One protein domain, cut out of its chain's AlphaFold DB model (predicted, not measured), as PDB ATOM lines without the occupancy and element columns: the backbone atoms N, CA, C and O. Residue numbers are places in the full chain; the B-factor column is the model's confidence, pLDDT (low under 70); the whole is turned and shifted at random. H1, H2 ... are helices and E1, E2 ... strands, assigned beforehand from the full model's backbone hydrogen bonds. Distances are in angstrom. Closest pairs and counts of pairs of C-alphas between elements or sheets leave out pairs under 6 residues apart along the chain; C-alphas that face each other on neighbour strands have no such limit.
ATOM      1  N   ALA A  13     -13.772   1.417  66.017       95.69
ATOM      2  CA  ALA A  13     -12.736   0.930  65.109       95.69
ATOM      3  C   ALA A  13     -13.095  -0.428  64.485       95.69
ATOM      4  O   ALA A  13     -12.991  -0.598  63.271       95.69
ATOM      5  N   ALA A  14     -13.605  -1.366  65.288       95.19
ATOM      6  CA  ALA A  14     -14.027  -2.679  64.810       95.19
ATOM      7  C   ALA A  14     -15.232  -2.587  63.853       95.19
ATOM      8  O   ALA A  14     -15.276  -3.291  62.836       95.19
ATOM      9  N   ARG A  15     -16.185  -1.676  64.113       94.12
ATOM     10  CA  ARG A  15     -17.292  -1.387  63.178       94.12
ATOM     11  C   ARG A  15     -16.785  -0.828  61.853       94.12
ATOM     12  O   ARG A  15     -17.153  -1.352  60.803       94.12
ATOM     13  N   ALA A  16     -15.936   0.199  61.899       95.81
ATOM     14  CA  ALA A  16     -15.373   0.825  60.707       95.81
ATOM     15  C   ALA A  16     -14.563  -0.181  59.873       95.81
ATOM     16  O   ALA A  16     -14.760  -0.280  58.662       95.81
ATOM     17  N   ALA A  17     -13.732  -1.003  60.520       96.06
ATOM     18  CA  ALA A  17     -12.957  -2.048  59.860       96.06
ATOM     19  C   ALA A  17     -13.843  -3.116  59.206       96.06
ATOM     20  O   ALA A  17     -13.579  -3.535  58.077       96.06
ATOM     21  N   SER A  18     -14.911  -3.546  59.883       94.50
ATOM     22  CA  SER A  18     -15.864  -4.525  59.343       94.50
ATOM     23  C   SER A  18     -16.605  -3.977  58.122       94.50
ATOM     24  O   SER A  18     -16.695  -4.655  57.097       94.50
ATOM     25  N   LEU A  19     -17.076  -2.728  58.201       94.50
ATOM     26  CA  LEU A  19     -17.737  -2.044  57.092       94.50
ATOM     27  C   LEU A  19     -16.795  -1.904  55.890       94.50
ATOM     28  O   LEU A  19     -17.130  -2.354  54.797       94.50
ATOM     29  N   ALA A  20     -15.594  -1.364  56.105       96.19
ATOM     30  CA  ALA A  20     -14.588  -1.215  55.060       96.19
ATOM     31  C   ALA A  20     -14.203  -2.569  54.444       96.19
ATOM     32  O   ALA A  20     -14.124  -2.689  53.225       96.19
ATOM     33  N   THR A  21     -14.054  -3.626  55.253       95.12
ATOM     34  CA  THR A  21     -13.786  -4.984  54.747       95.12
ATOM     35  C   THR A  21     -14.890  -5.456  53.800       95.12
ATOM     36  O   THR A  21     -14.587  -6.013  52.745       95.12
ATOM     37  N   ASN A  22     -16.158  -5.259  54.163       94.81
ATOM     38  CA  ASN A  22     -17.291  -5.678  53.337       94.81
ATOM     39  C   ASN A  22     -17.396  -4.854  52.049       94.81
ATOM     40  O   ASN A  22     -17.644  -5.424  50.988       94.81
ATOM     41  N   ILE A  23     -17.125  -3.550  52.116       95.38
ATOM     42  CA  ILE A  23     -17.043  -2.681  50.936       95.38
ATOM     43  C   ILE A  23     -15.917  -3.146  50.002       95.38
ATOM     44  O   ILE A  23     -16.132  -3.256  48.800       95.38
ATOM     45  N   LEU A  24     -14.743  -3.501  50.533       94.12
ATOM     46  CA  LEU A  24     -13.627  -4.023  49.734       94.12
ATOM     47  C   LEU A  24     -13.949  -5.377  49.088       94.12
ATOM     48  O   LEU A  24     -13.592  -5.606  47.933       94.12
ATOM     49  N   LYS A  25     -14.677  -6.258  49.786       93.81
ATOM     50  CA  LYS A  25     -15.189  -7.505  49.194       93.81
ATOM     51  C   LYS A  25     -16.149  -7.219  48.042       93.81
ATOM     52  O   LYS A  25     -16.059  -7.873  47.010       93.81
ATOM     53  N   PHE A  26     -17.037  -6.239  48.203       94.31
ATOM     54  CA  PHE A  26     -17.948  -5.820  47.144       94.31
ATOM     55  C   PHE A  26     -17.193  -5.226  45.949       94.31
ATOM     56  O   PHE A  26     -17.426  -5.640  44.817       94.31
ATOM     57  N   LYS A  27     -16.214  -4.347  46.199       92.75
ATOM     58  CA  LYS A  27     -15.303  -3.834  45.169       92.75
ATOM     59  C   LYS A  27     -14.627  -4.970  44.401       92.75
ATOM     60  O   LYS A  27     -14.618  -4.944  43.179       92.75
ATOM     61  N   ARG A  28     -14.128  -5.998  45.095       91.06
ATOM     62  CA  ARG A  28     -13.507  -7.165  44.455       91.06
ATOM     63  C   ARG A  28     -14.461  -7.907  43.514       91.06
ATOM     64  O   ARG A  28     -13.996  -8.393  42.491       91.06
ATOM     65  N   LEU A  29     -15.749  -8.013  43.847       93.81
ATOM     66  CA  LEU A  29     -16.741  -8.629  42.956       93.81
ATOM     67  C   LEU A  29     -16.942  -7.801  41.683       93.81
ATOM     68  O   LEU A  29     -17.045  -8.376  40.607       93.81
ATOM     69  N   ILE A  30     -16.957  -6.469  41.798       92.62
ATOM     70  CA  ILE A  30     -17.033  -5.570  40.637       92.62
ATOM     71  C   ILE A  30     -15.766  -5.688  39.788       92.62
ATOM     72  O   ILE A  30     -15.860  -5.946  38.597       92.62
ATOM     73  N   ASP A  31     -14.587  -5.560  40.405       90.12
ATOM     74  CA  ASP A  31     -13.291  -5.570  39.710       90.12
ATOM     75  C   ASP A  31     -13.019  -6.890  38.965       90.12
ATOM     76  O   ASP A  31     -12.207  -6.930  38.045       90.12
ATOM     77  N   ARG A  32     -13.647  -7.986  39.403       91.31
ATOM     78  CA  ARG A  32     -13.544  -9.312  38.776       91.31
ATOM     79  C   ARG A  32     -14.707  -9.643  37.851       91.31
ATOM     80  O   ARG A  32     -14.740 -10.751  37.332       91.31
ATOM     81  N   GLU A  33     -15.663  -8.728  37.699       92.62
ATOM     82  CA  GLU A  33     -16.900  -8.956  36.944       92.62
ATOM     83  C   GLU A  33     -17.690 -10.186  37.450       92.62
ATOM     84  O   GLU A  33     -18.422 -10.841  36.716       92.62
ATOM     85  N   GLU A  34     -17.559 -10.496  38.744       95.12
ATOM     86  CA  GLU A  34     -18.224 -11.615  39.428       95.12
ATOM     87  C   GLU A  34     -19.555 -11.184  40.078       95.12
ATOM     88  O   GLU A  34     -20.274 -12.006  40.652       95.12
ATOM     89  N   LEU A  35     -19.889  -9.888  40.036       93.69
ATOM     90  CA  LEU A  35     -21.139  -9.369  40.584       93.69
ATOM     91  C   LEU A  35     -22.328  -9.814  39.707       93.69
ATOM     92  O   LEU A  35     -22.324  -9.549  38.504       93.69
ATOM     93  N   PRO A  36     -23.374 -10.447  40.276       92.31
ATOM     94  CA  PRO A  36     -24.516 -10.886  39.489       92.31
ATOM     95  C   PRO A  36     -25.256  -9.690  38.865       92.31
ATOM     96  O   PRO A  36     -25.364  -8.637  39.507       92.31
ATOM     97  N   PRO A  37     -25.813  -9.841  37.648       91.38
ATOM     98  CA  PRO A  37     -26.598  -8.794  37.010       91.38
ATOM     99  C   PRO A  37     -27.775  -8.366  37.884       91.38
ATOM    100  O   PRO A  37     -28.502  -9.201  38.429       91.38
ATOM    101  N   LEU A  38     -27.995  -7.057  37.982       93.25
ATOM    102  CA  LEU A  38     -29.165  -6.532  38.665       93.25
ATOM    103  C   LEU A  38     -30.398  -6.692  37.765       93.25
ATOM    104  O   LEU A  38     -30.373  -6.345  36.582       93.25
ATOM    105  N   LEU A  39     -31.478  -7.235  38.330       95.12
ATOM    106  CA  LEU A  39     -32.721  -7.522  37.617       95.12
ATOM    107  C   LEU A  39     -33.868  -6.678  38.181       95.12
ATOM    108  O   LEU A  39     -34.200  -6.760  39.364       95.12
ATOM    109  N   LEU A  40     -34.545  -5.921  37.323       93.81
ATOM    110  CA  LEU A  40     -35.796  -5.260  37.659       93.81
ATOM    111  C   LEU A  40     -36.910  -6.310  37.758       93.81
ATOM    112  O   LEU A  40     -37.163  -7.051  36.804       93.81
ATOM    113  N   ARG A  41     -37.569  -6.376  38.925       92.31
ATOM    114  CA  ARG A  41     -38.612  -7.372  39.253       92.31
ATOM    115  C   ARG A  41     -38.170  -8.825  39.011       92.31
ATOM    116  O   ARG A  41     -38.998  -9.661  38.679       92.31
ATOM    117  N   ASN A  42     -36.873  -9.109  39.166       91.44
ATOM    118  CA  ASN A  42     -36.252 -10.407  38.876       91.44
ATOM    119  C   ASN A  42     -36.406 -10.887  37.417       91.44
ATOM    120  O   ASN A  42     -36.227 -12.072  37.153       91.44
ATOM    121  N   THR A  43     -36.696  -9.982  36.474       94.06
ATOM    122  CA  THR A  43     -36.997 -10.358  35.081       94.06
ATOM    123  C   THR A  43     -36.158  -9.601  34.057       94.06
ATOM    124  O   THR A  43     -35.672 -10.207  33.109       94.06
ATOM    125  N   ILE A  44     -35.988  -8.285  34.212       95.88
ATOM    126  CA  ILE A  44     -35.352  -7.446  33.183       95.88
ATOM    127  C   ILE A  44     -33.957  -7.031  33.659       95.88
ATOM    128  O   ILE A  44     -33.872  -6.332  34.671       95.88
ATOM    129  N   PRO A  45     -32.866  -7.417  32.973       94.94
ATOM    130  CA  PRO A  45     -31.528  -6.984  33.352       94.94
ATOM    131  C   PRO A  45     -31.348  -5.484  33.130       94.94
ATOM    132  O   PRO A  45     -31.814  -4.934  32.130       94.94
ATOM    133  N   ILE A  46     -30.654  -4.829  34.058       94.56
ATOM    134  CA  ILE A  46     -30.276  -3.419  33.930       94.56
ATOM    135  C   ILE A  46     -28.775  -3.269  33.685       94.56
ATOM    136  O   ILE A  46     -27.971  -4.132  34.033       94.56
ATOM    137  N   CYS A  47     -28.401  -2.153  33.063       93.56
ATOM    138  CA  CYS A  47     -27.009  -1.841  32.770       93.56
ATOM    139  C   CYS A  47     -26.202  -1.653  34.065       93.56
ATOM    140  O   CYS A  47     -26.596  -0.882  34.938       93.56
ATOM    141  N   MET A  48     -25.049  -2.322  34.156       93.31
ATOM    142  CA  MET A  48     -24.163  -2.289  35.327       93.31
ATOM    143  C   MET A  48     -22.975  -1.325  35.167       93.31
ATOM    144  O   MET A  48     -22.146  -1.238  36.065       93.31
ATOM    145  N   SER A  49     -22.895  -0.563  34.068       91.00
ATOM    146  CA  SER A  49     -21.758   0.337  33.772       91.00
ATOM    147  C   SER A  49     -21.474   1.372  34.869       91.00
ATOM    148  O   SER A  49     -20.339   1.797  35.055       91.00
ATOM    149  N   GLN A  50     -22.488   1.759  35.645       91.19
ATOM    150  CA  GLN A  50     -22.313   2.692  36.761       91.19
ATOM    151  C   GLN A  50     -21.486   2.095  37.912       91.19
ATOM    152  O   GLN A  50     -20.796   2.834  38.609       91.19
ATOM    153  N   TYR A  51     -21.522   0.771  38.102       92.00
ATOM    154  CA  TYR A  51     -20.794   0.096  39.182       92.00
ATOM    155  C   TYR A  51     -19.279   0.150  38.990       92.00
ATOM    156  O   TYR A  51     -18.553   0.227  39.978       92.00
ATOM    157  N   GLU A  52     -18.805   0.183  37.742       86.75
ATOM    158  CA  GLU A  52     -17.381   0.321  37.417       86.75
ATOM    159  C   GLU A  52     -16.789   1.598  38.034       86.75
ATOM    160  O   GLU A  52     -15.691   1.594  38.583       86.75
ATOM    161  N   ARG A  53     -17.571   2.685  38.043       90.31
ATOM    162  CA  ARG A  53     -17.139   3.995  38.545       90.31
ATOM    163  C   ARG A  53     -17.418   4.210  40.032       90.31
ATOM    164  O   ARG A  53     -17.124   5.292  40.536       90.31
ATOM    165  N   LEU A  54     -17.955   3.222  40.749       92.88
ATOM    166  CA  LEU A  54     -18.316   3.368  42.165       92.88
ATOM    167  C   LEU A  54     -17.091   3.531  43.077       92.88
ATOM    168  O   LEU A  54     -17.155   4.204  44.104       92.88
ATOM    169  N   PHE A  55     -15.974   2.910  42.705       93.56
ATOM    170  CA  PHE A  55     -14.733   2.927  43.470       93.56
ATOM    171  C   PHE A  55     -13.600   3.534  42.658       93.56
ATOM    172  O   PHE A  55     -13.620   3.489  41.434       93.56
ATOM    173  N   SER A  56     -12.585   4.055  43.354       93.19
ATOM    174  CA  SER A  56     -11.391   4.629  42.716       93.19
ATOM    175  C   SER A  56     -11.711   5.765  41.736       93.19
ATOM    176  O   SER A  56     -10.929   6.044  40.837       93.19
ATOM    177  N   THR A  57     -12.840   6.445  41.933       94.50
ATOM    178  CA  THR A  57     -13.283   7.573  41.113       94.50
ATOM    179  C   THR A  57     -13.377   8.816  41.980       94.50
ATOM    180  O   THR A  57     -13.887   8.752  43.098       94.50
ATOM    181  N   THR A  58     -12.911   9.948  41.467       95.25
ATOM    182  CA  THR A  58     -13.083  11.254  42.106       95.25
ATOM    183  C   THR A  58     -13.452  12.306  41.071       95.25
ATOM    184  O   THR A  58     -13.143  12.166  39.889       95.25
ATOM    185  N   ARG A  59     -14.116  13.366  41.521       95.62
ATOM    186  CA  ARG A  59     -14.408  14.545  40.708       95.62
ATOM    187  C   ARG A  59     -13.333  15.589  40.975       95.62
ATOM    188  O   ARG A  59     -13.167  16.005  42.120       95.62
ATOM    189  N   ILE A  60     -12.630  16.004  39.933       95.44
ATOM    190  CA  ILE A  60     -11.642  17.077  39.994       95.44
ATOM    191  C   ILE A  60     -12.332  18.374  39.563       95.44
ATOM    192  O   ILE A  60     -12.985  18.373  38.516       95.44
ATOM    193  N   PRO A  61     -12.283  19.440  40.383       96.00
ATOM    194  CA  PRO A  61     -12.796  20.739  39.972       96.00
ATOM    195  C   PRO A  61     -12.015  21.264  38.760       96.00
ATOM    196  O   PRO A  61     -10.795  21.126  38.717       96.00
ATOM    197  N   GLY A  62     -12.711  21.839  37.785       93.62
ATOM    198  CA  GLY A  62     -12.102  22.530  36.648       93.62
ATOM    199  C   GLY A  62     -12.704  23.920  36.484       93.62
ATOM    200  O   GLY A  62     -13.842  24.144  36.887       93.62
ATOM    201  N   GLU A  63     -11.942  24.854  35.906       90.50
ATOM    202  CA  GLU A  63     -12.341  26.270  35.821       90.50
ATOM    203  C   GLU A  63     -13.681  26.467  35.094       90.50
ATOM    204  O   GLU A  63     -14.535  27.219  35.557       90.50
ATOM    205  N   GLU A  64     -13.891  25.761  33.977       92.06
ATOM    206  CA  GLU A  64     -15.154  25.795  33.220       92.06
ATOM    207  C   GLU A  64     -16.014  24.543  33.439       92.06
ATOM    208  O   GLU A  64     -17.246  24.606  33.449       92.06
ATOM    209  N   MET A  65     -15.371  23.381  33.571       94.50
ATOM    210  CA  MET A  65     -16.040  22.092  33.690       94.50
ATOM    211  C   MET A  65     -15.202  21.127  34.516       94.50
ATOM    212  O   MET A  65     -14.008  20.953  34.287       94.50
ATOM    213  N   ASP A  66     -15.869  20.441  35.433       96.69
ATOM    214  CA  ASP A  66     -15.233  19.428  36.257       96.69
ATOM    215  C   ASP A  66     -15.010  18.124  35.502       96.69
ATOM    216  O   ASP A  66     -15.838  17.691  34.697       96.69
ATOM    217  N   GLU A  67     -13.940  17.430  35.870       95.38
ATOM    218  CA  GLU A  67     -13.597  16.140  35.295       95.38
ATOM    219  C   GLU A  67     -13.893  15.005  36.275       95.38
ATOM    220  O   GLU A  67     -13.574  15.064  37.466       95.38
ATOM    221  N   LEU A  68     -14.495  13.927  35.773       95.38
ATOM    222  CA  LEU A  68     -14.646  12.693  36.531       95.38
ATOM    223  C   LEU A  68     -13.477  11.757  36.215       95.38
ATOM    224  O   LEU A  68     -13.478  11.089  35.181       95.38
ATOM    225  N   ILE A  69     -12.517  11.663  37.132       94.31
ATOM    226  CA  ILE A  69     -11.339  10.811  36.972       94.31
ATOM    227  C   ILE A  69     -11.578   9.461  37.635       94.31
ATOM    228  O   ILE A  69     -11.859   9.383  38.831       94.31
ATOM    229  N   HIS A  70     -11.414   8.392  36.856       92.94
ATOM    230  CA  HIS A  70     -11.418   7.015  37.333       92.94
ATOM    231  C   HIS A  70      -9.999   6.438  37.281       92.94
ATOM    232  O   HIS A  70      -9.360   6.410  36.228       92.94
ATOM    233  N   TYR A  71      -9.494   5.987  38.425       91.50
ATOM    234  CA  TYR A  71      -8.162   5.413  38.563       91.50
ATOM    235  C   TYR A  71      -8.204   3.890  38.446       91.50
ATOM    236  O   TYR A  71      -9.016   3.232  39.091       91.50
ATOM    237  N   ASP A  72      -7.243   3.326  37.706       86.06
ATOM    238  CA  ASP A  72      -7.068   1.875  37.584       86.06
ATOM    239  C   ASP A  72      -6.943   1.212  38.971       86.06
ATOM    240  O   ASP A  72      -6.092   1.577  39.796       86.06
ATOM    241  N   THR A  73      -7.761   0.185  39.205       76.69
ATOM    242  CA  THR A  73      -7.748  -0.671  40.396       76.69
ATOM    243  C   THR A  73      -6.352  -1.225  40.720       76.69
ATOM    244  O   THR A  73      -6.007  -1.383  41.892       76.69
ATOM    245  N   LYS A  74      -5.488  -1.466  39.724       77.94
ATOM    246  CA  LYS A  74      -4.097  -1.904  39.951       77.94
ATOM    247  C   LYS A  74      -3.251  -0.848  40.664       77.94
ATOM    248  O   LYS A  74      -2.325  -1.212  41.391       77.94
ATOM    249  N   ARG A  75      -3.559   0.438  40.466       78.94
ATOM    250  CA  ARG A  75      -2.875   1.581  41.095       78.94
ATOM    251  C   ARG A  75      -3.531   1.970  42.423       78.94
ATOM    252  O   ARG A  75      -2.836   2.283  43.390       78.94
ATOM    253  N   SER A  76      -4.857   1.901  42.510       83.94
ATOM    254  CA  SER A  76      -5.627   2.311  43.690       83.94
ATOM    255  C   SER A  76      -5.754   1.197  44.747       83.94
ATOM    256  O   SER A  76      -6.821   0.614  44.924       83.94
ATOM    257  N   LYS A  77      -4.677   0.930  45.500       90.19
ATOM    258  CA  LYS A  77      -4.626  -0.113  46.557       90.19
ATOM    259  C   LYS A  77      -4.808   0.390  48.000       90.19
ATOM    260  O   LYS A  77      -4.442  -0.297  48.956       90.19
ATOM    261  N   HIS A  78      -5.361   1.584  48.170       94.38
ATOM    262  CA  HIS A  78      -5.521   2.218  49.475       94.38
ATOM    263  C   HIS A  78      -6.933   2.773  49.651       94.38
ATOM    264  O   HIS A  78      -7.661   2.971  48.680       94.38
ATOM    265  N   ILE A  79      -7.292   3.035  50.902       96.25
ATOM    266  CA  ILE A  79      -8.420   3.885  51.269       96.25
ATOM    267  C   ILE A  79      -7.891   5.143  51.954       96.25
ATOM    268  O   ILE A  79      -6.768   5.160  52.467       96.25
ATOM    269  N   VAL A  80      -8.718   6.181  51.978       96.69
ATOM    270  CA  VAL A  80      -8.478   7.376  52.785       96.69
ATOM    271  C   VAL A  80      -9.382   7.305  54.007       96.69
ATOM    272  O   VAL A  80     -10.589   7.109  53.880       96.69
ATOM    273  N   VAL A  81      -8.795   7.439  55.192       97.06
ATOM    274  CA  VAL A  81      -9.527   7.554  56.456       97.06
ATOM    275  C   VAL A  81      -9.374   8.983  56.945       97.06
ATOM    276  O   VAL A  81      -8.256   9.479  57.039       97.06
ATOM    277  N   VAL A  82     -10.489   9.637  57.257       95.31
ATOM    278  CA  VAL A  82     -10.490  10.988  57.823       95.31
ATOM    279  C   VAL A  82     -10.873  10.893  59.292       95.31
ATOM    280  O   VAL A  82     -11.908  10.316  59.627       95.31
ATOM    281  N   CYS A  83     -10.040  11.438  60.174       95.12
ATOM    282  CA  CYS A  83     -10.294  11.467  61.610       95.12
ATOM    283  C   CYS A  83      -9.859  12.818  62.174       95.12
ATOM    284  O   CYS A  83      -8.720  13.224  61.976       95.12
ATOM    285  N   LYS A  84     -10.772  13.530  62.850       92.50
ATOM    286  CA  LYS A  84     -10.513  14.850  63.469       92.50
ATOM    287  C   LYS A  84      -9.856  15.879  62.526       92.50
ATOM    288  O   LYS A  84      -9.018  16.669  62.946       92.50
ATOM    289  N   GLY A  85     -10.237  15.860  61.245       91.12
ATOM    290  CA  GLY A  85      -9.691  16.754  60.214       91.12
ATOM    291  C   GLY A  85      -8.363  16.300  59.599       91.12
ATOM    292  O   GLY A  85      -7.891  16.924  58.657       91.12
ATOM    293  N   VAL A  86      -7.783  15.194  60.074       93.06
ATOM    294  CA  VAL A  86      -6.542  14.620  59.543       93.06
ATOM    295  C   VAL A  86      -6.855  13.482  58.575       93.06
ATOM    296  O   VAL A  86      -7.744  12.660  58.815       93.06
ATOM    297  N   TYR A  87      -6.115  13.440  57.469       94.81
ATOM    298  CA  TYR A  87      -6.283  12.476  56.389       94.81
ATOM    299  C   TYR A  87      -5.186  11.418  56.428       94.81
ATOM    300  O   TYR A  87      -3.998  11.729  56.409       94.81
ATOM    301  N   TYR A  88      -5.592  10.152  56.402       96.44
ATOM    302  CA  TYR A  88      -4.692   9.010  56.483       96.44
ATOM    303  C   TYR A  88      -4.821   8.140  55.242       96.44
ATOM    304  O   TYR A  88      -5.896   7.620  54.937       96.44
ATOM    305  N   ARG A  89      -3.698   7.925  54.554       96.25
ATOM    306  CA  ARG A  89      -3.592   6.932  53.486       96.25
ATOM    307  C   ARG A  89      -3.380   5.554  54.106       96.25
ATOM    308  O   ARG A  89      -2.345   5.295  54.714       96.25
ATOM    309  N   VAL A  90      -4.340   4.655  53.919       96.50
ATOM    310  CA  VAL A  90      -4.295   3.298  54.469       96.50
ATOM    311  C   VAL A  90      -4.239   2.286  53.340       96.50
ATOM    312  O   VAL A  90      -5.226   2.077  52.638       96.50
ATOM    313  N   ASP A  91      -3.097   1.623  53.177       94.62
ATOM    314  CA  ASP A  91      -2.985   0.496  52.252       94.62
ATOM    315  C   ASP A  91      -3.830  -0.685  52.757       94.62
ATOM    316  O   ASP A  91      -3.691  -1.131  53.902       94.62
ATOM    317  N   VAL A  92      -4.724  -1.177  51.895       94.50
ATOM    318  CA  VAL A  92      -5.694  -2.245  52.213       94.50
ATOM    319  C   VAL A  92      -5.384  -3.564  51.510       94.50
ATOM    320  O   VAL A  92      -6.097  -4.552  51.698       94.50
ATOM    321  N   PHE A  93      -4.295  -3.598  50.744       91.62
ATOM    322  CA  PHE A  93      -3.743  -4.800  50.136       91.62
ATOM    323  C   PHE A  93      -2.319  -5.037  50.637       91.62
ATOM    324  O   PHE A  93      -1.558  -4.092  50.839       91.62
ATOM    325  N   ASP A  94      -1.962  -6.300  50.840       86.56
ATOM    326  CA  ASP A  94      -0.611  -6.708  51.217       86.56
ATOM    327  C   ASP A  94       0.339  -6.799  50.004       86.56
ATOM    328  O   ASP A  94      -0.039  -6.562  48.851       86.56
ATOM    329  N   SER A  95       1.596  -7.178  50.253       84.75
ATOM    330  CA  SER A  95       2.613  -7.368  49.207       84.75
ATOM    331  C   SER A  95       2.257  -8.461  48.191       84.75
ATOM    332  O   SER A  95       2.760  -8.443  47.069       84.75
ATOM    333  N   LYS A  96       1.353  -9.382  48.539       86.25
ATOM    334  CA  LYS A  96       0.817 -10.434  47.661       86.25
ATOM    335  C   LYS A  96      -0.470  -9.994  46.949       86.25
ATOM    336  O   LYS A  96      -1.142 -10.814  46.323       86.25
ATOM    337  N   SER A  97      -0.817  -8.705  47.027       84.12
ATOM    338  CA  SER A  97      -2.059  -8.125  46.502       84.12
ATOM    339  C   SER A  97      -3.328  -8.800  47.040       84.12
ATOM    340  O   SER A  97      -4.352  -8.833  46.360       84.12
ATOM    341  N   GLN A  98      -3.275  -9.339  48.259       87.31
ATOM    342  CA  GLN A  98      -4.440  -9.844  48.979       87.31
ATOM    343  C   GLN A  98      -4.990  -8.771  49.909       87.31
ATOM    344  O   GLN A  98      -4.241  -7.984  50.484       87.31
ATOM    345  N   GLN A  99      -6.312  -8.739  50.061       90.19
ATOM    346  CA  GLN A  99      -6.969  -7.828  50.991       90.19
ATOM    347  C   GLN A  99      -6.510  -8.123  52.426       90.19
ATOM    348  O   GLN A  99      -6.518  -9.279  52.857       90.19
ATOM    349  N   ILE A 100      -6.154  -7.081  53.180       93.88
ATOM    350  CA  ILE A 100      -5.791  -7.234  54.592       93.88
ATOM    351  C   ILE A 100      -6.984  -7.733  55.417       93.88
ATOM    352  O   ILE A 100      -8.149  -7.475  55.101       93.88
ATOM    353  N   SER A 101      -6.698  -8.447  56.504       93.94
ATOM    354  CA  SER A 101      -7.742  -8.933  57.404       93.94
ATOM    355  C   SER A 101      -8.457  -7.773  58.106       93.94
ATOM    356  O   SER A 101      -7.862  -6.726  58.376       93.94
ATOM    357  N   SER A 102      -9.723  -7.983  58.480       94.19
ATOM    358  CA  SER A 102     -10.496  -6.998  59.249       94.19
ATOM    359  C   SER A 102      -9.811  -6.618  60.557       94.19
ATOM    360  O   SER A 102      -9.841  -5.456  60.935       94.19
ATOM    361  N   ARG A 103      -9.127  -7.568  61.204       94.38
ATOM    362  CA  ARG A 103      -8.358  -7.321  62.428       94.38
ATOM    363  C   ARG A 103      -7.162  -6.397  62.191       94.38
ATOM    364  O   ARG A 103      -6.922  -5.499  62.987       94.38
ATOM    365  N   ASN A 104      -6.428  -6.587  61.093       95.62
ATOM    366  CA  ASN A 104      -5.308  -5.706  60.755       95.62
ATOM    367  C   ASN A 104      -5.803  -4.295  60.414       95.62
ATOM    368  O   ASN A 104      -5.153  -3.311  60.760       95.62
ATOM    369  N   LEU A 105      -6.955  -4.187  59.745       96.31
ATOM    370  CA  LEU A 105      -7.578  -2.899  59.459       96.31
ATOM    371  C   LEU A 105      -8.104  -2.222  60.736       96.31
ATOM    372  O   LEU A 105      -7.911  -1.023  60.892       96.31
ATOM    373  N   GLU A 106      -8.691  -2.978  61.670       96.69
ATOM    374  CA  GLU A 106      -9.089  -2.487  62.998       96.69
ATOM    375  C   GLU A 106      -7.891  -1.886  63.730       96.69
ATOM    376  O   GLU A 106      -7.952  -0.722  64.104       96.69
ATOM    377  N   GLN A 107      -6.773  -2.612  63.832       97.06
ATOM    378  CA  GLN A 107      -5.556  -2.109  64.480       97.06
ATOM    379  C   GLN A 107      -5.033  -0.815  63.839       97.06
ATOM    380  O   GLN A 107      -4.613   0.102  64.542       97.06
ATOM    381  N   LYS A 108      -5.082  -0.714  62.504       97.50
ATOM    382  CA  LYS A 108      -4.713   0.516  61.786       97.50
ATOM    383  C   LYS A 108      -5.661   1.670  62.122       97.50
ATOM    384  O   LYS A 108      -5.192   2.776  62.352       97.50
ATOM    385  N   ILE A 109      -6.969   1.420  62.178       97.62
ATOM    386  CA  ILE A 109      -7.971   2.438  62.529       97.62
ATOM    387  C   ILE A 109      -7.837   2.864  63.997       97.62
ATOM    388  O   ILE A 109      -7.957   4.047  64.292       97.62
ATOM    389  N   GLU A 110      -7.548   1.946  64.917       97.38
ATOM    390  CA  GLU A 110      -7.282   2.280  66.322       97.38
ATOM    391  C   GLU A 110      -6.057   3.173  66.473       97.38
ATOM    392  O   GLU A 110      -6.101   4.166  67.201       97.38
ATOM    393  N   TRP A 111      -4.986   2.852  65.745       97.62
ATOM    394  CA  TRP A 111      -3.803   3.698  65.693       97.62
ATOM    395  C   TRP A 111      -4.136   5.090  65.142       97.62
ATOM    396  O   TRP A 111      -3.773   6.075  65.774       97.62
ATOM    397  N   ILE A 112      -4.905   5.178  64.049       97.62
ATOM    398  CA  ILE A 112      -5.364   6.455  63.472       97.62
ATOM    399  C   ILE A 112      -6.160   7.276  64.487       97.62
ATOM    400  O   ILE A 112      -5.932   8.470  64.614       97.62
ATOM    401  N   ILE A 113      -7.091   6.662  65.223       96.50
ATOM    402  CA  ILE A 113      -7.899   7.377  66.222       96.50
ATOM    403  C   ILE A 113      -7.004   7.960  67.321       96.50
ATOM    404  O   ILE A 113      -7.211   9.101  67.741       96.50
ATOM    405  N   LYS A 114      -6.014   7.188  67.784       95.69
ATOM    406  CA  LYS A 114      -5.055   7.648  68.791       95.69
ATOM    407  C   LYS A 114      -4.208   8.803  68.252       95.69
ATOM    408  O   LYS A 114      -4.174   9.863  68.868       95.69
ATOM    409  N   ASP A 115      -3.600   8.610  67.088       95.56
ATOM    410  CA  ASP A 115      -2.735   9.587  66.428       95.56
ATOM    411  C   ASP A 115      -3.474  10.901  66.119       95.56
ATOM    412  O   ASP A 115      -2.992  11.980  66.456       95.56
ATOM    413  N   ALA A 116      -4.694  10.818  65.585       94.06
ATOM    414  CA  ALA A 116      -5.523  11.985  65.292       94.06
ATOM    415  C   ALA A 116      -5.908  12.757  66.559       94.06
ATOM    416  O   ALA A 116      -6.066  13.974  66.519       94.06
ATOM    417  N   THR A 117      -6.074  12.065  67.690       93.06
ATOM    418  CA  THR A 117      -6.366  12.710  68.980       93.06
ATOM    419  C   THR A 117      -5.147  13.455  69.521       93.06
ATOM    420  O   THR A 117      -5.299  14.519  70.109       93.06
ATOM    421  N   GLU A 118      -3.941  12.935  69.293       90.94
ATOM    422  CA  GLU A 118      -2.696  13.621  69.656       90.94
ATOM    423  C   GLU A 118      -2.465  14.859  68.764       90.94
ATOM    424  O   GLU A 118      -2.204  15.947  69.276       90.94
ATOM    425  N   HIS A 119      -2.657  14.729  67.445       86.88
ATOM    426  CA  HIS A 119      -2.509  15.830  66.479       86.88
ATOM    427  C   HIS A 119      -3.612  16.891  66.568       86.88
ATOM    428  O   HIS A 119      -3.420  18.037  66.163       86.88
ATOM    429  N   GLU A 120      -4.779  16.556  67.119       81.31
ATOM    430  CA  GLU A 120      -5.843  17.533  67.350       81.31
ATOM    431  C   GLU A 120      -5.380  18.684  68.255       81.31
ATOM    432  O   GLU A 120      -5.891  19.794  68.135       81.31
ATOM    433  N   LEU A 121      -4.403  18.460  69.129       80.19
ATOM    434  CA  LEU A 121      -3.886  19.504  70.013       80.19
ATOM    435  C   LEU A 121      -2.868  20.424  69.328       80.19
ATOM    436  O   LEU A 121      -2.624  21.521  69.824       80.19
ATOM    437  N   THR A 122      -2.269  19.989  68.218       87.44
ATOM    438  CA  THR A 122      -1.191  20.717  67.534       87.44
ATOM    439  C   THR A 122      -1.663  21.436  66.277       87.44
ATOM    440  O   THR A 122      -1.157  22.514  65.980       87.44
ATOM    441  N   LEU A 123      -2.636  20.869  65.560       89.31
ATOM    442  CA  LEU A 123      -3.150  21.437  64.315       89.31
ATOM    443  C   LEU A 123      -4.117  22.596  64.564       89.31
ATOM    444  O   LEU A 123      -5.021  22.521  65.409       89.31
ATOM    445  N   THR A 124      -3.968  23.634  63.753       90.94
ATOM    446  CA  THR A 124      -4.870  24.785  63.705       90.94
ATOM    447  C   THR A 124      -6.267  24.384  63.206       90.94
ATOM    448  O   THR A 124      -6.432  23.354  62.538       90.94
ATOM    449  N   PRO A 125      -7.321  25.152  63.538       89.00
ATOM    450  CA  PRO A 125      -8.661  24.923  62.997       89.00
ATOM    451  C   PRO A 125      -8.702  24.901  61.461       89.00
ATOM    452  O   PRO A 125      -9.437  24.101  60.878       89.00
ATOM    453  N   GLU A 126      -7.897  25.735  60.808       90.00
ATOM    454  CA  GLU A 126      -7.810  25.857  59.354       90.00
ATOM    455  C   GLU A 126      -7.228  24.585  58.726       90.00
ATOM    456  O   GLU A 126      -7.816  24.031  57.796       90.00
ATOM    457  N   GLU A 127      -6.141  24.048  59.290       88.25
ATOM    458  CA  GLU A 127      -5.516  22.799  58.828       88.25
ATOM    459  C   GLU A 127      -6.462  21.594  58.929       88.25
ATOM    460  O   GLU A 127      -6.425  20.692  58.094       88.25
ATOM    461  N   LYS A 128      -7.363  21.587  59.917       89.06
ATOM    462  CA  LYS A 128      -8.380  20.531  60.080       89.06
ATOM    463  C   LYS A 128      -9.557  20.671  59.119       89.06
ATOM    464  O   LYS A 128     -10.336  19.729  58.963       89.06
ATOM    465  N   SER A 129      -9.706  21.837  58.500       92.25
ATOM    466  CA  SER A 129     -10.888  22.215  57.726       92.25
ATOM    467  C   SER A 129     -10.660  22.176  56.218       92.25
ATOM    468  O   SER A 129     -11.517  22.629  55.469       92.25
ATOM    469  N   VAL A 130      -9.566  21.567  55.741       92.19
ATOM    470  CA  VAL A 130      -9.272  21.413  54.300       92.19
ATOM    471  C   VAL A 130     -10.437  20.763  53.542       92.19
ATOM    472  O   VAL A 130     -10.733  21.139  52.411       92.19
ATOM    473  N   ALA A 131     -11.171  19.845  54.185       93.44
ATOM    474  CA  ALA A 131     -12.371  19.227  53.617       93.44
ATOM    475  C   ALA A 131     -13.436  20.245  53.183       93.44
ATOM    476  O   ALA A 131     -14.161  19.998  52.221       93.44
ATOM    477  N   ALA A 132     -13.548  21.368  53.898       93.88
ATOM    478  CA  ALA A 132     -14.558  22.391  53.654       93.88
ATOM    479  C   ALA A 132     -14.407  23.028  52.268       93.88
ATOM    480  O   ALA A 132     -15.407  23.423  51.674       93.88
ATOM    481  N   LEU A 133     -13.192  23.035  51.713       93.88
ATOM    482  CA  LEU A 133     -12.938  23.513  50.356       93.88
ATOM    483  C   LEU A 133     -13.696  22.692  49.307       93.88
ATOM    484  O   LEU A 133     -14.081  23.207  48.271       93.88
ATOM    485  N   THR A 134     -14.018  21.427  49.590       94.69
ATOM    486  CA  THR A 134     -14.822  20.612  48.663       94.69
ATOM    487  C   THR A 134     -16.294  21.038  48.578       94.69
ATOM    488  O   THR A 134     -17.004  20.561  47.691       94.69
ATOM    489  N   ALA A 135     -16.747  21.918  49.480       94.81
ATOM    490  CA  ALA A 135     -18.124  22.397  49.580       94.81
ATOM    491  C   ALA A 135     -18.340  23.828  49.050       94.81
ATOM    492  O   ALA A 135     -19.486  24.279  49.030       94.81
ATOM    493  N   ILE A 136     -17.279  24.539  48.648       95.00
ATOM    494  CA  ILE A 136     -17.390  25.884  48.058       95.00
ATOM    495  C   ILE A 136     -17.855  25.811  46.594       95.00
ATOM    496  O   ILE A 136     -18.032  24.718  46.040       95.00
ATOM    497  N   ASP A 137     -18.080  26.974  45.972       94.50
ATOM    498  CA  ASP A 137     -18.443  27.037  44.554       94.50
ATOM    499  C   ASP A 137     -17.406  26.319  43.679       94.50
ATOM    500  O   ASP A 137     -16.211  26.307  43.974       94.50
ATOM    501  N   ARG A 138     -17.860  25.691  42.590       93.50
ATOM    502  CA  ARG A 138     -16.980  24.868  41.746       93.50
ATOM    503  C   ARG A 138     -15.875  25.691  41.097       93.50
ATOM    504  O   ARG A 138     -14.747  25.213  41.043       93.50
ATOM    505  N   SER A 139     -16.195  26.913  40.686       91.38
ATOM    506  CA  SER A 139     -15.245  27.840  40.070       91.38
ATOM    507  C   SER A 139     -14.217  28.314  41.095       91.38
ATOM    508  O   SER A 139     -13.039  28.391  40.779       91.38
ATOM    509  N   GLU A 140     -14.640  28.572  42.338       93.38
ATOM    510  CA  GLU A 140     -13.735  28.946  43.435       93.38
ATOM    511  C   GLU A 140     -12.836  27.784  43.877       93.38
ATOM    512  O   GLU A 140     -11.690  28.005  44.253       93.38
ATOM    513  N   TRP A 141     -13.329  26.542  43.818       94.44
ATOM    514  CA  TRP A 141     -12.545  25.354  44.169       94.44
ATOM    515  C   TRP A 141     -11.548  24.920  43.089       94.44
ATOM    516  O   TRP A 141     -10.625  24.161  43.374       94.44
ATOM    517  N   ALA A 142     -11.750  25.349  41.845       91.19
ATOM    518  CA  ALA A 142     -10.883  24.987  40.730       91.19
ATOM    519  C   ALA A 142      -9.542  25.742  40.712       91.19
ATOM    520  O   ALA A 142      -8.657  25.339  39.956       91.19
ATOM    521  N   VAL A 143      -9.408  26.809  41.510       70.50
ATOM    522  CA  VAL A 143      -8.256  27.732  41.533       70.50
ATOM    523  C   VAL A 143      -7.129  27.242  42.438       70.50
ATOM    524  O   VAL A 143      -7.417  26.780  43.566       70.50
TER     525      VAL A 143
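Overview. This is residues 13 to 143 of the 143 residues of the protein "Hypothetical protein" of Medioppia subpectinata (UniProt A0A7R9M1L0). A long helix, H3, packs over one face of the two-stranded hairpin E3 E4, and a second long helix, H1, meets H3 to make a wide V. Away from this body lies a separate hairpin, E1 E2, and the short helices H4, H5 and H6 follow one another beyond H3, leaving a loose frame with few contacts between its parts. The 131 printed residues hold six named helices and four named strands, in the order H1 H2 E1 E2 E3 E4 H3 H4 H5 H6; the class is mixed, and each of the two sheets is an antiparallel pair. The whole is loose, with a radius of gyration of the C-alphas of 18.1 A and spans of 56 by 44 by 30 A.

Along the chain. E3, residues 78 to 83, is 16.0 A long and begins at C-alpha 78 (-5.521, 2.218, 49.475). E4, residues 86 to 91, is 16.3 A long. H3, residues 102 to 119, measures 25.2 A, and H1, residues 13 to 31, measures 26.2 A from C-alpha 13 (-12.736, 0.930, 65.109). E1 is residues 57 to 60 and E2 residues 67 to 70. The short helices are H2, residues 49 to 52; H4, 125 to 128; H5, 130 to 135; and H6, 138 to 141, ending at C-alpha 141 (-12.545, 25.354, 44.169).

Arrangement. E3 and E4 form a hairpin, antiparallel at 154 degrees, with N 81 and O 88 2.9 A apart. H3 comes closest to E3 at the C-alphas of Cys 83 and Ala 116, 6.0 A apart. With residues 102 to 110 alone it touches H1, whose residues 13 to 21 alone take part; the closest C-alphas, of Ala 17 and Glu 106, are 5.0 A apart. They run opposite ways at a steep tilt of 56 degrees. H1 and H2 only just touch, with 3 pairs of C-alphas within 8 A, the closest those of Ile 30 and Glu 52, 6.7 A. The hairpin E1 and E2 is antiparallel at 156 degrees, with N 60 and O 67 2.8 A apart; E2 and E3 are apart. H4 and H5 meet only through their link. H5 and H6 are close but not clearly touching, at 6.5 A between the C-alphas of Leu 133 and Trp 141. In H1 and H3 every O i to N i+4 pair is within hydrogen-bond range; H5 has 0 of 2, but 3 of 3 O i to N i+3 pairs, and H2, H4 and H6 are too short for an i+4 pair.

Size, cuts and confidence. The two C-alphas farthest apart, of Thr 43 and Thr 122, are 57.5 A apart. The long link is H1 to H2, residues 32 to 48, with residues 39 to 40 paired antiparallel to 44 to 45. The printed part has no cut, and no printed residue is under 70 in pLDDT.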